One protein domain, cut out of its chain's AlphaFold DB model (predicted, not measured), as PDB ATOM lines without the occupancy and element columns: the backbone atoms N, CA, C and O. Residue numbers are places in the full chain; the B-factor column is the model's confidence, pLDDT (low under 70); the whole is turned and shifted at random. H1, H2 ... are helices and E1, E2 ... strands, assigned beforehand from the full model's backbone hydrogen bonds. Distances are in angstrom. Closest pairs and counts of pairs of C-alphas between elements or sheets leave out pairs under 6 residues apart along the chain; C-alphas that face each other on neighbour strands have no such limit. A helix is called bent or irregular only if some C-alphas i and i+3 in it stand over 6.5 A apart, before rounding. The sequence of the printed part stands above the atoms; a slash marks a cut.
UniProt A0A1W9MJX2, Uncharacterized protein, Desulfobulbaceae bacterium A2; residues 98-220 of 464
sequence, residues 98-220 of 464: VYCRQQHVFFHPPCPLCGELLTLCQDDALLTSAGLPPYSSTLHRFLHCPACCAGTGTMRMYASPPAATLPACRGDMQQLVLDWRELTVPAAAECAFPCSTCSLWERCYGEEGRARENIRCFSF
ATOM      1  N   VAL A  98     141.687 145.667 185.215       94.56
ATOM      2  CA  VAL A  98     141.282 144.641 186.169       94.56
ATOM      3  C   VAL A  98     140.219 145.214 187.093       94.56
ATOM      4  O   VAL A  98     140.300 146.367 187.506       94.56
ATOM      5  N   TYR A  99     139.217 144.409 187.420       94.12
ATOM      6  CA  TYR A  99     138.099 144.765 188.278       94.12
ATOM      7  C   TYR A  99     138.150 143.989 189.591       94.12
ATOM      8  O   TYR A  99     138.247 142.760 189.595       94.12
ATOM      9  N   CYS A 100     138.039 144.698 190.711       94.50
ATOM     10  CA  CYS A 100     137.787 144.092 192.012       94.50
ATOM     11  C   CYS A 100     136.287 144.139 192.316       94.50
ATOM     12  O   CYS A 100     135.745 145.213 192.572       94.50
ATOM     13  N   ARG A 101     135.633 142.974 192.370       92.38
ATOM     14  CA  ARG A 101     134.206 142.833 192.704       92.38
ATOM     15  C   ARG A 101     133.874 143.303 194.115       92.38
ATOM     16  O   ARG A 101     132.783 143.792 194.338       92.38
ATOM     17  N   GLN A 102     134.802 143.153 195.059       92.31
ATOM     18  CA  GLN A 102     134.567 143.497 196.465       92.31
ATOM     19  C   GLN A 102     134.627 145.003 196.722       92.31
ATOM     20  O   GLN A 102     133.877 145.534 197.531       92.31
ATOM     21  N   GLN A 103     135.543 145.689 196.041       91.88
ATOM     22  CA  GLN A 103     135.729 147.134 196.167       91.88
ATOM     23  C   GLN A 103     134.999 147.909 195.060       91.88
ATOM     24  O   GLN A 103     135.034 149.134 195.055       91.88
ATOM     25  N   HIS A 104     134.364 147.198 194.120       89.31
ATOM     26  CA  HIS A 104     133.704 147.743 192.933       89.31
ATOM     27  C   HIS A 104     134.572 148.764 192.190       89.31
ATOM     28  O   HIS A 104     134.115 149.838 191.802       89.31
ATOM     29  N   VAL A 105     135.856 148.434 192.020       89.12
ATOM     30  CA  VAL A 105     136.841 149.364 191.472       89.12
ATOM     31  C   VAL A 105     137.688 148.730 190.383       89.12
ATOM     32  O   VAL A 105     138.138 147.587 190.492       89.12
ATOM     33  N   PHE A 106     137.921 149.512 189.335       91.56
ATOM     34  CA  PHE A 106     138.866 149.207 188.281       91.56
ATOM     35  C   PHE A 106     140.257 149.708 188.615       91.56
ATOM     36  O   PHE A 106     140.420 150.848 189.052       91.56
ATOM     37  N   PHE A 107     141.260 148.896 188.315       94.38
ATOM     38  CA  PHE A 107     142.665 149.199 188.529       94.38
ATOM     39  C   PHE A 107     143.534 148.636 187.405       94.38
ATOM     40  O   PHE A 107     143.116 147.744 186.664       94.38
ATOM     41  N   HIS A 108     144.732 149.197 187.261       95.38
ATOM     42  CA  HIS A 108     145.739 148.662 186.350       95.38
ATOM     43  C   HIS A 108     146.663 147.718 187.124       95.38
ATOM     44  O   HIS A 108     146.960 147.996 188.288       95.38
ATOM     45  N   PRO A 109     147.096 146.601 186.523       96.31
ATOM     46  CA  PRO A 109     147.829 145.564 187.233       96.31
ATOM     47  C   PRO A 109     149.220 146.064 187.672       96.31
ATOM     48  O   PRO A 109     150.062 146.335 186.809       96.31
ATOM     49  N   PRO A 110     149.503 146.169 188.987       97.19
ATOM     50  CA  PRO A 110     150.841 146.503 189.454       97.19
ATOM     51  C   PRO A 110     151.777 145.296 189.343       97.19
ATOM     52  O   PRO A 110     151.358 144.135 189.360       97.19
ATOM     53  N   CYS A 111     153.073 145.567 189.292       96.25
ATOM     54  CA  CYS A 111     154.123 144.577 189.403       96.25
ATOM     55  C   CYS A 111     154.122 144.028 190.834       96.25
ATOM     56  O   CYS A 111     154.308 144.810 191.767       96.25
ATOM     57  N   PRO A 112     154.009 142.704 191.037       95.25
ATOM     58  CA  PRO A 112     154.023 142.114 192.377       95.25
ATOM     59  C   PRO A 112     155.305 142.359 193.185       95.25
ATOM     60  O   PRO A 112     155.313 142.148 194.390       95.25
ATOM     61  N   LEU A 113     156.398 142.769 192.529       93.62
ATOM     62  CA  LEU A 113     157.692 143.001 193.172       93.62
ATOM     63  C   LEU A 113     157.885 144.439 193.649       93.62
ATOM     64  O   LEU A 113     158.338 144.654 194.768       93.62
ATOM     65  N   CYS A 114     157.606 145.413 192.784       94.38
ATOM     66  CA  CYS A 114     157.937 146.817 193.034       94.38
ATOM     67  C   CYS A 114     156.724 147.751 193.030       94.38
ATOM     68  O   CYS A 114     156.888 148.937 193.284       94.38
ATOM     69  N   GLY A 115     155.520 147.252 192.737       95.38
ATOM     70  CA  GLY A 115     154.302 148.065 192.701       95.38
ATOM     71  C   GLY A 115     154.124 148.922 191.444       95.38
ATOM     72  O   GLY A 115     153.027 149.441 191.233       95.38
ATOM     73  N   GLU A 116     155.149 149.031 190.593       95.75
ATOM     74  CA  GLU A 116     155.098 149.761 189.319       95.75
ATOM     75  C   GLU A 116     154.147 149.119 188.310       95.75
ATOM     76  O   GLU A 116     153.908 147.916 188.348       95.75
ATOM     77  N   LEU A 117     153.630 149.901 187.367       95.44
ATOM     78  CA  LEU A 117     152.695 149.410 186.356       95.44
ATOM     79  C   LEU A 117     153.315 148.308 185.473       95.44
ATOM     80  O   LEU A 117     154.419 148.463 184.944       95.44
ATOM     81  N   LEU A 118     152.581 147.210 185.265       96.75
ATOM     82  CA  LEU A 118     152.925 146.229 184.236       96.75
ATOM     83  C   LEU A 118     152.541 146.744 182.843       96.75
ATOM     84  O   LEU A 118     151.413 147.187 182.619       96.75
ATOM     85  N   THR A 119     153.466 146.631 181.893       96.31
ATOM     86  CA  THR A 119     153.309 147.098 180.510       96.31
ATOM     87  C   THR A 119     153.483 145.958 179.516       96.31
ATOM     88  O   THR A 119     154.146 144.962 179.801       96.31
ATOM     89  N   LEU A 120     152.901 146.102 178.326       97.31
ATOM     90  CA  LEU A 120     153.104 145.165 177.223       97.31
ATOM     91  C   LEU A 120     154.552 145.233 176.722       97.31
ATOM     92  O   LEU A 120     155.034 146.312 176.381       97.31
ATOM     93  N   CYS A 121     155.223 144.085 176.648       97.19
ATOM     94  CA  CYS A 121     156.557 143.976 176.069       97.19
ATOM     95  C   CYS A 121     156.459 143.976 174.541       97.19
ATOM     96  O   CYS A 121     155.870 143.060 173.967       97.19
ATOM     97  N   GLN A 122     157.050 144.981 173.898       97.44
ATOM     98  CA  GLN A 122     157.162 145.078 172.435       97.44
ATOM     99  C   GLN A 122     158.608 144.890 171.942       97.44
ATOM    100  O   GLN A 122     158.872 144.979 170.748       97.44
ATOM    101  N   ASP A 123     159.551 144.655 172.860       97.12
ATOM    102  CA  ASP A 123     160.960 144.443 172.538       97.12
ATOM    103  C   ASP A 123     161.202 142.972 172.173       97.12
ATOM    104  O   ASP A 123     161.322 142.095 173.034       97.12
ATOM    105  N   ASP A 124     161.277 142.706 170.871       97.31
ATOM    106  CA  ASP A 124     161.528 141.370 170.333       97.31
ATOM    107  C   ASP A 124     162.878 140.791 170.767       97.31
ATOM    108  O   ASP A 124     162.991 139.573 170.934       97.31
ATOM    109  N   ALA A 125     163.903 141.627 170.962       95.62
ATOM    110  CA  ALA A 125     165.213 141.159 171.400       95.62
ATOM    111  C   ALA A 125     165.145 140.688 172.856       95.62
ATOM    112  O   ALA A 125     165.654 139.610 173.179       95.62
ATOM    113  N   LEU A 126     164.445 141.443 173.709       93.56
ATOM    114  CA  LEU A 126     164.189 141.051 175.093       93.56
ATOM    115  C   LEU A 126     163.395 139.739 175.160       93.56
ATOM    116  O   LEU A 126     163.812 138.811 175.855       93.56
ATOM    117  N   LEU A 127     162.304 139.624 174.394       94.19
ATOM    118  CA  LEU A 127     161.488 138.406 174.326       94.19
ATOM    119  C   LEU A 127     162.302 137.198 173.844       94.19
ATOM    120  O   LEU A 127     162.327 136.161 174.509       94.19
ATOM    121  N   THR A 128     163.040 137.351 172.745       93.69
ATOM    122  CA  THR A 128     163.848 136.271 172.161       93.69
ATOM    123  C   THR A 128     164.958 135.826 173.112       93.69
ATOM    124  O   THR A 128     165.183 134.626 173.270       93.69
ATOM    125  N   SER A 129     165.622 136.765 173.802       91.81
ATOM    126  CA  SER A 129     166.671 136.448 174.787       91.81
ATOM    127  C   SER A 129     166.160 135.601 175.958       91.81
ATOM    128  O   SER A 129     166.923 134.852 176.566       91.81
ATOM    129  N   ALA A 130     164.858 135.673 176.232       90.50
ATOM    130  CA  ALA A 130     164.177 134.898 177.256       90.50
ATOM    131  C   ALA A 130     163.505 133.621 176.729       90.50
ATOM    132  O   ALA A 130     162.784 132.952 177.469       90.50
ATOM    133  N   GLY A 131     163.716 133.278 175.454       91.44
ATOM    134  CA  GLY A 131     163.089 132.124 174.810       91.44
ATOM    135  C   GLY A 131     161.584 132.287 174.583       91.44
ATOM    136  O   GLY A 131     160.866 131.288 174.532       91.44
ATOM    137  N   LEU A 132     161.097 133.527 174.483       93.00
ATOM    138  CA  LEU A 132     159.697 133.844 174.213       93.00
ATOM    139  C   LEU A 132     159.498 134.241 172.741       93.00
ATOM    140  O   LEU A 132     160.405 134.816 172.134       93.00
ATOM    141  N   PRO A 133     158.317 133.965 172.157       94.00
ATOM    142  CA  PRO A 133     157.985 134.407 170.810       94.00
ATOM    143  C   PRO A 133     158.062 135.939 170.665       94.00
ATOM    144  O   PRO A 133     157.587 136.645 171.560       94.00
ATOM    145  N   PRO A 134     158.602 136.463 169.548       96.00
ATOM    146  CA  PRO A 134     158.635 137.900 169.280       96.00
ATOM    147  C   PRO A 134     157.229 138.505 169.179       96.00
ATOM    148  O   PRO A 134     156.304 137.879 168.649       96.00
ATOM    149  N   TYR A 135     157.073 139.744 169.637       97.06
ATOM    150  CA  TYR A 135     155.822 140.496 169.582       97.06
ATOM    151  C   TYR A 135     155.451 140.872 168.143       97.06
ATOM    152  O   TYR A 135     154.284 140.749 167.758       97.06
ATOM    153  N   SER A 136     156.428 141.312 167.342       97.38
ATOM    154  CA  SER A 136     156.163 141.855 166.000       97.38
ATOM    155  C   SER A 136     155.745 140.804 164.969       97.38
ATOM    156  O   SER A 136     155.057 141.130 164.000       97.38
ATOM    157  N   SER A 137     156.133 139.541 165.175       96.19
ATOM    158  CA  SER A 137     155.929 138.447 164.220       96.19
ATOM    159  C   SER A 137     154.940 137.382 164.695       96.19
ATOM    160  O   SER A 137     154.753 136.383 164.004       96.19
ATOM    161  N   THR A 138     154.341 137.544 165.879       94.50
ATOM    162  CA  THR A 138     153.380 136.583 166.443       94.50
ATOM    163  C   THR A 138     152.202 137.296 167.107       94.50
ATOM    164  O   THR A 138     152.192 138.520 167.221       94.50
ATOM    165  N   LEU A 139     151.196 136.534 167.540       93.69
ATOM    166  CA  LEU A 139     150.072 137.024 168.352       93.69
ATOM    167  C   LEU A 139     150.308 136.843 169.860       93.69
ATOM    168  O   LEU A 139     149.438 137.170 170.668       93.69
ATOM    169  N   HIS A 140     151.470 136.314 170.257       93.38
ATOM    170  CA  HIS A 140     151.811 136.195 171.667       93.38
ATOM    171  C   HIS A 140     152.095 137.581 172.239       93.38
ATOM    172  O   HIS A 140     152.756 138.418 171.621       93.38
ATOM    173  N   ARG A 141     151.564 137.825 173.432       95.38
ATOM    174  CA  ARG A 141     151.724 139.072 174.171       95.38
ATOM    175  C   ARG A 141     152.184 138.737 175.578       95.38
ATOM    176  O   ARG A 141     151.817 137.702 176.126       95.38
ATOM    177  N   PHE A 142     152.992 139.618 176.151       96.25
ATOM    178  CA  PHE A 142     153.553 139.430 177.481       96.25
ATOM    179  C   PHE A 142     153.509 140.749 178.238       96.25
ATOM    180  O   PHE A 142     153.989 141.767 177.739       96.25
ATOM    181  N   LEU A 143     152.951 140.735 179.445       97.00
ATOM    182  CA  LEU A 143     153.121 141.835 180.384       97.00
ATOM    183  C   LEU A 143     154.439 141.668 181.138       97.00
ATOM    184  O   LEU A 143     154.734 140.579 181.633       97.00
ATOM    185  N   HIS A 144     155.200 142.749 181.271       96.12
ATOM    186  CA  HIS A 144     156.433 142.803 182.054       96.12
ATOM    187  C   HIS A 144     156.505 144.098 182.869       96.12
ATOM    188  O   HIS A 144     155.753 145.043 182.638       96.12
ATOM    189  N   CYS A 145     157.418 144.143 183.838       95.75
ATOM    190  CA  CYS A 145     157.743 145.367 184.564       95.75
ATOM    191  C   CYS A 145     159.059 145.952 184.028       95.75
ATOM    192  O   CYS A 145     160.110 145.340 184.264       95.75
ATOM    193  N   PRO A 146     159.050 147.120 183.360       94.25
ATOM    194  CA  PRO A 146     160.273 147.746 182.854       94.25
ATOM    195  C   PRO A 146     161.303 148.028 183.956       94.25
ATOM    196  O   PRO A 146     162.489 147.755 183.775       94.25
ATOM    197  N   ALA A 147     160.849 148.492 185.126       93.56
ATOM    198  CA  ALA A 147     161.718 148.824 186.256       93.56
ATOM    199  C   ALA A 147     162.480 147.597 186.788       93.56
ATOM    200  O   ALA A 147     163.701 147.642 186.951       93.56
ATOM    201  N   CYS A 148     161.790 146.470 186.999       92.56
ATOM    202  CA  CYS A 148     162.443 145.234 187.439       92.56
ATOM    203  C   CYS A 148     163.385 144.661 186.373       92.56
ATOM    204  O   CYS A 148     164.465 144.183 186.718       92.56
ATOM    205  N   CYS A 149     163.014 144.739 185.089       91.38
ATOM    206  CA  CYS A 149     163.862 144.243 184.000       91.38
ATOM    207  C   CYS A 149     165.201 144.991 183.937       91.38
ATOM    208  O   CYS A 149     166.239 144.361 183.753       91.38
ATOM    209  N   ALA A 150     165.189 146.312 184.143       89.44
ATOM    210  CA  ALA A 150     166.402 147.127 184.125       89.44
ATOM    211  C   ALA A 150     167.297 146.929 185.366       89.44
ATOM    212  O   ALA A 150     168.517 147.034 185.258       89.44
ATOM    213  N   GLY A 151     166.710 146.674 186.541       83.94
ATOM    214  CA  GLY A 151     167.442 146.690 187.814       83.94
ATOM    215  C   GLY A 151     168.026 145.347 188.262       83.94
ATOM    216  O   GLY A 151     169.159 145.301 188.733       83.94
ATOM    217  N   THR A 152     167.261 144.255 188.168       72.12
ATOM    218  CA  THR A 152     167.608 142.990 188.849       72.12
ATOM    219  C   THR A 152     167.987 141.856 187.900       72.12
ATOM    220  O   THR A 152     168.355 140.775 188.360       72.12
ATOM    221  N   GLY A 153     167.820 142.052 186.586       72.56
ATOM    222  CA  GLY A 153     167.955 140.998 185.573       72.56
ATOM    223  C   GLY A 153     166.936 139.856 185.713       72.56
ATOM    224  O   GLY A 153     166.966 138.900 184.944       72.56
ATOM    225  N   THR A 154     166.024 139.928 186.691       74.06
ATOM    226  CA  THR A 154     164.989 138.916 186.921       74.06
ATOM    227  C   THR A 154     163.763 139.286 186.105       74.06
ATOM    228  O   THR A 154     162.967 140.141 186.495       74.06
ATOM    229  N   MET A 155     163.607 138.639 184.954       83.56
ATOM    230  CA  MET A 155     162.492 138.911 184.062       83.56
ATOM    231  C   MET A 155     161.281 138.065 184.456       83.56
ATOM    232  O   MET A 155     161.269 136.851 184.271       83.56
ATOM    233  N   ARG A 156     160.258 138.703 185.034       88.69
ATOM    234  CA  ARG A 156     158.938 138.088 185.224       88.69
ATOM    235  C   ARG A 156     158.025 138.566 184.109       88.69
ATOM    236  O   ARG A 156     157.769 139.767 184.008       88.69
ATOM    237  N   MET A 157     157.542 137.625 183.307       93.75
ATOM    238  CA  MET A 157     156.542 137.890 182.282       93.75
ATOM    239  C   MET A 157     155.264 137.111 182.542       93.75
ATOM    240  O   MET A 157     155.309 135.978 183.026       93.75
ATOM    241  N   TYR A 158     154.140 137.735 182.206       95.19
ATOM    242  CA  TYR A 158     152.815 137.147 182.339       95.19
ATOM    243  C   TYR A 158     152.103 137.124 180.989       95.19
ATOM    244  O   TYR A 158     152.153 138.115 180.258       95.19
ATOM    245  N   ALA A 159     151.425 136.019 180.676       94.31
ATOM    246  CA  ALA A 159     150.708 135.828 179.418       94.31
ATOM    247  C   ALA A 159     149.356 135.136 179.630       94.31
ATOM    248  O   ALA A 159     149.239 134.200 180.409       94.31
ATOM    249  N   SER A 160     148.347 135.582 178.894       88.69
ATOM    250  CA  SER A 160     147.043 134.942 178.733       88.69
ATOM    251  C   SER A 160     146.898 134.495 177.267       88.69
ATOM    252  O   SER A 160     147.067 135.357 176.391       88.69
ATOM    253  N   PRO A 161     146.667 133.196 176.979       83.06
ATOM    254  CA  PRO A 161     146.619 132.079 177.930       83.06
ATOM    255  C   PRO A 161     148.021 131.737 178.482       83.06
ATOM    256  O   PRO A 161     149.026 132.177 177.911       83.06
ATOM    257  N   PRO A 162     148.124 130.952 179.575       72.38
ATOM    258  CA  PRO A 162     149.415 130.576 180.140       72.38
ATOM    259  C   PRO A 162     150.258 129.838 179.104       72.38
ATOM    260  O   PRO A 162     149.876 128.785 178.590       72.38
ATOM    261  N   ALA A 163     151.452 130.359 178.842       71.44
ATOM    262  CA  ALA A 163     152.419 129.688 177.993       71.44
ATOM    263  C   ALA A 163     153.148 128.603 178.800       71.44
ATOM    264  O   ALA A 163     154.324 128.741 179.125       71.44
ATOM    265  N   ALA A 164     152.431 127.535 179.165       63.78
ATOM    266  CA  ALA A 164     152.906 126.473 180.065       63.78
ATOM    267  C   ALA A 164     154.204 125.782 179.597       63.78
ATOM    268  O   ALA A 164     154.877 125.120 180.382       63.78
ATOM    269  N   THR A 165     154.564 125.939 178.324       73.75
ATOM    270  CA  THR A 165     155.788 125.405 177.717       73.75
ATOM    271  C   THR A 165     156.954 126.398 177.693       73.75
ATOM    272  O   THR A 165     158.043 126.023 177.262       73.75
ATOM    273  N   LEU A 166     156.764 127.647 178.138       77.75
ATOM    274  CA  LEU A 166     157.754 128.719 178.031       77.75
ATOM    275  C   LEU A 166     158.400 129.040 179.394       77.75
ATOM    276  O   LEU A 166     157.737 129.613 180.257       77.75
ATOM    277  N   PRO A 167     159.704 128.755 179.594       71.44
ATOM    278  CA  PRO A 167     160.367 128.869 180.901       71.44
ATOM    279  C   PRO A 167     160.370 130.274 181.522       71.44
ATOM    280  O   PRO A 167     160.368 130.403 182.743       71.44
ATOM    281  N   ALA A 168     160.396 131.328 180.700       78.00
ATOM    282  CA  ALA A 168     160.400 132.714 181.172       78.00
ATOM    283  C   ALA A 168     158.997 133.258 181.502       78.00
ATOM    284  O   ALA A 168     158.867 134.322 182.115       78.00
ATOM    285  N   CYS A 169     157.938 132.542 181.110       83.19
ATOM    286  CA  CYS A 169     156.571 132.909 181.439       83.19
ATOM    287  C   CYS A 169     156.257 132.430 182.859       83.19
ATOM    288  O   CYS A 169     156.122 131.235 183.111       83.19
ATOM    289  N   ARG A 170     156.119 133.369 183.801       80.88
ATOM    290  CA  ARG A 170     155.812 133.046 185.202       80.88
ATOM    291  C   ARG A 170     154.400 132.485 185.359       80.88
ATOM    292  O   ARG A 170     154.172 131.661 186.238       80.88
ATOM    293  N   GLY A 171     153.464 132.937 184.531       89.50
ATOM    294  CA  GLY A 171     152.098 132.434 184.526       89.50
ATOM    295  C   GLY A 171     151.133 133.361 183.804       89.50
ATOM    296  O   GLY A 171     151.537 134.258 183.067       89.50
ATOM    297  N   ASP A 172     149.851 133.128 184.039       91.12
ATOM    298  CA  ASP A 172     148.751 133.898 183.472       91.12
ATOM    299  C   ASP A 172     148.205 134.950 184.438       91.12
ATOM    300  O   ASP A 172     148.798 135.268 185.472       91.12
ATOM    301  N   MET A 173     147.039 135.494 184.094       91.75
ATOM    302  CA  MET A 173     146.305 136.408 184.954       91.75
ATOM    303  C   MET A 173     145.982 135.800 186.326       91.75
ATOM    304  O   MET A 173     146.055 136.496 187.335       91.75
ATOM    305  N   GLN A 174     145.654 134.509 186.406       93.31
ATOM    306  CA  GLN A 174     145.330 133.862 187.679       93.31
ATOM    307  C   GLN A 174     146.563 133.723 188.567       93.31
ATOM    308  O   GLN A 174     146.446 133.808 189.794       93.31
ATOM    309  N   GLN A 175     147.737 133.519 187.969       94.69
ATOM    310  CA  GLN A 175     149.000 133.560 188.694       94.69
ATOM    311  C   GLN A 175     149.358 134.988 189.121       94.69
ATOM    312  O   GLN A 175     149.738 135.186 190.273       94.69
ATOM    313  N   LEU A 176     149.177 135.984 188.247       95.75
ATOM    314  CA  LEU A 176     149.418 137.391 188.579       95.75
ATOM    315  C   LEU A 176     148.560 137.852 189.767       95.75
ATOM    316  O   LEU A 176     149.071 138.486 190.688       95.75
ATOM    317  N   VAL A 177     147.277 137.475 189.778       96.38
ATOM    318  CA  VAL A 177     146.365 137.772 190.888       96.38
ATOM    319  C   VAL A 177     146.893 137.215 192.203       96.38
ATOM    320  O   VAL A 177     146.859 137.931 193.202       96.38
ATOM    321  N   LEU A 178     147.391 135.971 192.215       95.81
ATOM    322  CA  LEU A 178     147.981 135.371 193.414       95.81
ATOM    323  C   LEU A 178     149.290 136.043 193.815       95.81
ATOM    324  O   LEU A 178     149.519 136.243 195.005       95.81
ATOM    325  N   ASP A 179     150.132 136.395 192.846       95.75
ATOM    326  CA  ASP A 179     151.424 137.021 193.105       95.75
ATOM    327  C   ASP A 179     151.272 138.364 193.832       95.75
ATOM    328  O   ASP A 179     152.145 138.724 194.614       95.75
ATOM    329  N   TRP A 180     150.158 139.086 193.668       96.56
ATOM    330  CA  TRP A 180     149.915 140.327 194.415       96.56
ATOM    331  C   TRP A 180     149.831 140.162 195.934       96.56
ATOM    332  O   TRP A 180     149.956 141.158 196.643       96.56
ATOM    333  N   ARG A 181     149.705 138.937 196.457       95.62
ATOM    334  CA  ARG A 181     149.893 138.688 197.897       95.62
ATOM    335  C   ARG A 181     151.303 139.057 198.375       95.62
ATOM    336  O   ARG A 181     151.491 139.337 199.550       95.62
ATOM    337  N   GLU A 182     152.289 139.009 197.474       92.81
ATOM    338  CA  GLU A 182     153.701 139.306 197.747       92.81
ATOM    339  C   GLU A 182     153.993 140.814 197.691       92.81
ATOM    340  O   GLU A 182     155.094 141.240 198.046       92.81
ATOM    341  N   LEU A 183     153.026 141.631 197.256       92.69
ATOM    342  CA  LEU A 183     153.211 143.065 197.099       92.69
ATOM    343  C   LEU A 183     153.229 143.753 198.470       92.69
ATOM    344  O   LEU A 183     152.190 144.063 199.051       92.69
ATOM    345  N   THR A 184     154.433 143.997 198.980       86.94
ATOM    346  CA  THR A 184     154.666 144.655 200.279       86.94
ATOM    347  C   THR A 184     154.865 146.164 200.170       86.94
ATOM    348  O   THR A 184     154.752 146.878 201.166       86.94
ATOM    349  N   VAL A 185     155.154 146.660 198.966       86.69
ATOM    350  CA  VAL A 185     155.316 148.088 198.688       86.69
ATOM    351  C   VAL A 185     154.003 148.694 198.193       86.69
ATOM    352  O   VAL A 185     153.225 148.005 197.526       86.69
ATOM    353  N   PRO A 186     153.732 149.980 198.482       88.31
ATOM    354  CA  PRO A 186     152.607 150.676 197.876       88.31
ATOM    355  C   PRO A 186     152.701 150.607 196.351       88.31
ATOM    356  O   PRO A 186     153.757 150.868 195.778       88.31
ATOM    357  N   ALA A 187     151.596 150.256 195.695       88.50
ATOM    358  CA  ALA A 187     151.525 150.330 194.244       88.50
ATOM    359  C   ALA A 187     151.655 151.785 193.777       88.50
ATOM    360  O   ALA A 187     151.222 152.707 194.478       88.50
ATOM    361  N   ALA A 188     152.188 151.972 192.571       89.12
ATOM    362  CA  ALA A 188     152.201 153.273 191.918       89.12
ATOM    363  C   ALA A 188     150.775 153.856 191.853       89.12
ATOM    364  O   ALA A 188     149.789 153.122 191.692       89.12
ATOM    365  N   ALA A 189     150.652 155.177 191.999       85.44
ATOM    366  CA  ALA A 189     149.353 155.848 192.086       85.44
ATOM    367  C   ALA A 189     148.493 155.595 190.836       85.44
ATOM    368  O   ALA A 189     147.272 155.454 190.926       85.44
ATOM    369  N   GLU A 190     149.140 155.462 189.681       85.44
ATOM    370  CA  GLU A 190     148.543 155.169 188.383       85.44
ATOM    371  C   GLU A 190     147.786 153.836 188.395       85.44
ATOM    372  O   GLU A 190     146.686 153.741 187.840       85.44
ATOM    373  N   CYS A 191     148.324 152.821 189.081       87.44
ATOM    374  CA  CYS A 191     147.681 151.517 189.208       87.44
ATOM    375  C   CYS A 191     146.330 151.639 189.924       87.44
ATOM    376  O   CYS A 191     145.362 150.994 189.522       87.44
ATOM    377  N   ALA A 192     146.244 152.507 190.938       89.81
ATOM    378  CA  ALA A 192     145.131 152.601 191.887       89.81
ATOM    379  C   ALA A 192     144.721 151.219 192.439       89.81
ATOM    380  O   ALA A 192     143.550 150.839 192.444       89.81
ATOM    381  N   PHE A 193     145.721 150.433 192.844       93.75
ATOM    382  CA  PHE A 193     145.535 149.074 193.337       93.75
ATOM    383  C   PHE A 193     144.781 149.079 194.678       93.75
ATOM    384  O   PHE A 193     145.291 149.627 195.654       93.75
ATOM    385  N   PRO A 194     143.586 148.468 194.772       94.06
ATOM    386  CA  PRO A 194     142.734 148.642 195.946       94.06
ATOM    387  C   PRO A 194     143.096 147.715 197.108       94.06
ATOM    388  O   PRO A 194     142.678 147.950 198.242       94.06
ATOM    389  N   CYS A 195     143.835 146.629 196.857       94.00
ATOM    390  CA  CYS A 195     144.033 145.594 197.867       94.00
ATOM    391  C   CYS A 195     144.998 146.006 198.984       94.00
ATOM    392  O   CYS A 195     144.892 145.447 200.070       94.00
ATOM    393  N   SER A 196     145.875 146.993 198.769       89.62
ATOM    394  CA  SER A 196     146.829 147.457 199.792       89.62
ATOM    395  C   SER A 196     146.154 148.057 201.028       89.62
ATOM    396  O   SER A 196     146.745 148.080 202.101       89.62
ATOM    397  N   THR A 197     144.917 148.537 200.890       90.06
ATOM    398  CA  THR A 197     144.118 149.113 201.984       90.06
ATOM    399  C   THR A 197     142.774 148.401 202.163       90.06
ATOM    400  O   THR A 197     141.882 148.910 202.838       90.06
ATOM    401  N   CYS A 198     142.592 147.238 201.534       94.44
ATOM    402  CA  CYS A 198     141.326 146.515 201.538       94.44
ATOM    403  C   CYS A 198     141.155 145.721 202.839       94.44
ATOM    404  O   CYS A 198     141.945 144.829 203.140       94.44
ATOM    405  N   SER A 199     140.063 145.963 203.568       95.56
ATOM    406  CA  SER A 199     139.721 145.206 204.785       95.56
ATOM    407  C   SER A 199     139.432 143.720 204.534       95.56
ATOM    408  O   SER A 199     139.449 142.923 205.466       95.56
ATOM    409  N   LEU A 200     139.180 143.335 203.278       95.50
ATOM    410  CA  LEU A 200     138.916 141.956 202.853       95.50
ATOM    411  C   LEU A 200     140.161 141.248 202.298       95.50
ATOM    412  O   LEU A 200     140.029 140.177 201.702       95.50
ATOM    413  N   TRP A 201     141.355 141.830 202.471       95.44
ATOM    414  CA  TRP A 201     142.611 141.234 202.007       95.44
ATOM    415  C   TRP A 201     142.786 139.801 202.527       95.44
ATOM    416  O   TRP A 201     143.008 138.898 201.724       95.44
ATOM    417  N   GLU A 202     142.571 139.574 203.829       96.44
ATOM    418  CA  GLU A 202     142.773 138.262 204.471       96.44
ATOM    419  C   GLU A 202     141.850 137.185 203.892       96.44
ATOM    420  O   GLU A 202     142.273 136.066 203.638       96.44
ATOM    421  N   ARG A 203     140.597 137.526 203.571       95.94
ATOM    422  CA  ARG A 203     139.683 136.584 202.902       95.94
ATOM    423  C   ARG A 203     140.105 136.272 201.467       95.94
ATOM    424  O   ARG A 203     139.828 135.200 200.941       95.94
ATOM    425  N   CYS A 204     140.735 137.225 200.786       96.94
ATOM    426  CA  CYS A 204     141.164 137.023 199.407       96.94
ATOM    427  C   CYS A 204     142.470 136.222 199.323       96.94
ATOM    428  O   CYS A 204     142.581 135.348 198.463       96.94
ATOM    429  N   TYR A 205     143.438 136.519 200.189       96.44
ATOM    430  CA  TYR A 205     144.813 136.018 200.090       96.44
ATOM    431  C   TYR A 205     145.250 135.086 201.228       96.44
ATOM    432  O   TYR A 205     146.293 134.444 201.094       96.44
ATOM    433  N   GLY A 206     144.471 134.995 202.305       94.88
ATOM    434  CA  GLY A 206     144.640 134.023 203.383       94.88
ATOM    435  C   GLY A 206     144.009 132.671 203.041       94.88
ATOM    436  O   GLY A 206     143.959 132.264 201.878       94.88
ATOM    437  N   GLU A 207     143.511 131.962 204.055       94.06
ATOM    438  CA  GLU A 207     143.071 130.563 203.923       94.06
ATOM    439  C   GLU A 207     141.882 130.363 202.973       94.06
ATOM    440  O   GLU A 207     141.817 129.350 202.280       94.06
ATOM    441  N   GLU A 208     140.961 131.332 202.892       95.44
ATOM    442  CA  GLU A 208     139.800 131.230 201.998       95.44
ATOM    443  C   GLU A 208     140.187 131.345 200.506       95.44
ATOM    444  O   GLU A 208     139.428 130.908 199.644       95.44
ATOM    445  N   GLY A 209     141.345 131.937 200.175       95.06
ATOM    446  CA  GLY A 209     141.884 131.952 198.808       95.06
ATOM    447  C   GLY A 209     141.001 132.618 197.739       95.06
ATOM    448  O   GLY A 209     141.109 132.291 196.554       95.06
ATOM    449  N   ARG A 210     140.123 133.557 198.117       96.75
ATOM    450  CA  ARG A 210     139.071 134.098 197.229       96.75
ATOM    451  C   ARG A 210     139.519 135.166 196.229       96.75
ATOM    452  O   ARG A 210     138.689 135.701 195.491       96.75
ATOM    453  N   ALA A 211     140.807 135.510 196.176       96.12
ATOM    454  CA  ALA A 211     141.313 136.569 195.296       96.12
ATOM    455  C   ALA A 211     140.923 136.347 193.825       96.12
ATOM    456  O   ALA A 211     140.447 137.269 193.170       96.12
ATOM    457  N   ARG A 212     141.044 135.112 193.325       95.31
ATOM    458  CA  ARG A 212     140.737 134.756 191.927       95.31
ATOM    459  C   ARG A 212     139.266 134.929 191.552       95.31
ATOM    460  O   ARG A 212     138.955 135.239 190.407       95.31
ATOM    461  N   GLU A 213     138.356 134.735 192.503       94.25
ATOM    462  CA  GLU A 213     136.913 134.925 192.305       94.25
ATOM    463  C   GLU A 213     136.528 136.404 192.315       94.25
ATOM    464  O   GLU A 213     135.661 136.848 191.555       94.25
ATOM    465  N   ASN A 214     137.174 137.154 193.207       95.06
ATOM    466  CA  ASN A 214     136.875 138.551 193.481       95.06
ATOM    467  C   ASN A 214     137.570 139.509 192.518       95.06
ATOM    468  O   ASN A 214     137.141 140.652 192.391       95.06
ATOM    469  N   ILE A 215     138.629 139.066 191.851       94.88
ATOM    470  CA  ILE A 215     139.380 139.866 190.897       94.88
ATOM    471  C   ILE A 215     139.172 139.284 189.504       94.88
ATOM    472  O   ILE A 215     139.517 138.134 189.233       94.88
ATOM    473  N   ARG A 216     138.610 140.094 188.606       92.44
ATOM    474  CA  ARG A 216     138.332 139.717 187.219       92.44
ATOM    475  C   ARG A 216     139.100 140.607 186.263       92.44
ATOM    476  O   ARG A 216     139.219 141.808 186.475       92.44
ATOM    477  N   CYS A 217     139.616 140.013 185.201       91.69
ATOM    478  CA  CYS A 217     140.263 140.762 184.143       91.69
ATOM    479  C   CYS A 217     139.206 141.247 183.158       91.69
ATOM    480  O   CYS A 217     138.436 140.433 182.658       91.69
ATOM    481  N   PHE A 218     139.175 142.548 182.889       90.94
ATOM    482  CA  PHE A 218     138.386 143.083 181.783       90.94
ATOM    483  C   PHE A 218     139.178 142.965 180.480       90.94
ATOM    484  O   PHE A 218     138.704 142.391 179.511       90.94
ATOM    485  N   SER A 219     140.434 143.417 180.498       93.06
ATOM    486  CA  SER A 219     141.398 143.149 179.432       93.06
ATOM    487  C   SER A 219     142.787 142.975 180.025       93.06
ATOM    488  O   SER A 219     143.246 143.811 180.805       93.06
ATOM    489  N   PHE A 220     143.448 141.879 179.663       95.12
ATOM    490  CA  PHE A 220     144.748 141.516 180.218       95.12
ATOM    491  C   PHE A 220     145.898 142.274 179.558       95.12
ATOM    492  O   PHE A 220     146.919 142.519 180.185       95.12
TER     493      PHE A 220
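AT A GLANCE: This is residues 98 to 220 of the 464 residues of an uncharacterized protein of Desulfobulbaceae bacterium A2 (UniProt A0A1W9MJX2). Picture an elongated domain of two lobes: one holds the small three-stranded sheet E2, E1, E4 with the short helices H4, H5 and H6 about it, and the other is mostly loops, tied by short strand-like pairings that reach E3, with H2 to one side and H1 at the far end. H3, the longest helix, lies near the middle of the whole, with its beginning beside the small sheet. The printed part has 123 residues, with six named helices and four named strands in the order E1 E2 H1 H2 E3 H3 H4 H5 H6 E4; the sheet runs E2, E1, E4, all antiparallel. The class is mixed, helices and strands, with under half of the residues in named elements. The whole is compact by its radius of gyration of the C-alphas, 14.5 A, and its C-alphas span 42 by 27 by 23 A.

IN THESE COORDINATES: Find C-alpha 98 at (141.282, 144.641, 186.169); from there strand E1 takes residues 98 to 100, and E2 follows at residues 105 to 107. Helix H1 begins at C-alpha 124, at (161.528, 141.370, 170.333), and takes residues 124 to 129, 8.4 A long. H2 takes residues 146 to 152 and is 10.6 A long; it is neither bent nor irregular, but only just: C-alphas 149 and 152 are 6.3 A apart. Strand E3 is residues 169 to 171, and H3 runs from residue 173 to 182, 15.1 A from first to last C-alpha. Three short helices follow: H4 at residues 194 to 197, H5 at 201 to 205 and H6 at 211 to 214. E4, the longest strand, takes residues 215 to 219, is 12.1 A long and ends at C-alpha 219, at (141.398, 143.149, 179.432).

HOW THE PARTS SIT: Start at the sheet, where E1 is the inner strand and E2 and E4 are the edge strands. E1 and E2 are a hairpin, antiparallel at 147 degrees; look at N 107 and O 98, 2.8 A apart and within hydrogen-bond range. E1 and E4 are antiparallel at 153 degrees, with N 99 and O 216 within hydrogen-bond range at 2.8 A. H3 only grazes the sheet with residues 173 to 177; the closest C-alphas of H3 and E4, those of Val 177 and Ile 215, are 7.3 A apart. H4 only grazes it too, with residues 194 to 195. H6 is only just on the sheet, with 5 pairs of C-alphas within 10 A, and only grazes it. H3 and H6 touch, their closest C-alphas being those of Gln 174 and Arg 212 at 6.3 A. H5 and H6 touch only at the corner, closest at the C-alphas of Cys 204 and Ala 211, 4.1 A apart. H4 and H5 are close but not clearly touching, with the C-alphas of Cys 195 and Trp 201 closest at 6.2 A. Now go to the short pairings outside the sheet: residues 119 to 120 pair antiparallel with residues 143 to 144, these antiparallel with residues 157 to 158, and these parallel with residues 169 to 171 of E3, which pairs with no named strand. H1 and H2 are apart and touch no helix. In H1, H2 and H5 every O i to N i+4 pair is within hydrogen-bond range, in H3 4 of 6 are, and H4 and H6 are too short for such a pair.

THE WHOLE: The two C-alphas farthest apart are those of Ser 137 and Ser 199, at 44.2 A, while the first and last printed C-alphas, of Val 98 and Phe 220, are 7.6 A apart. The printed part has no cut. The long links are E2 to H1, H1 to H2, H2 to E3 and H3 to H4. The mean pLDDT of the printed part is 91.6, and residue 164 alone is under 70 in this model.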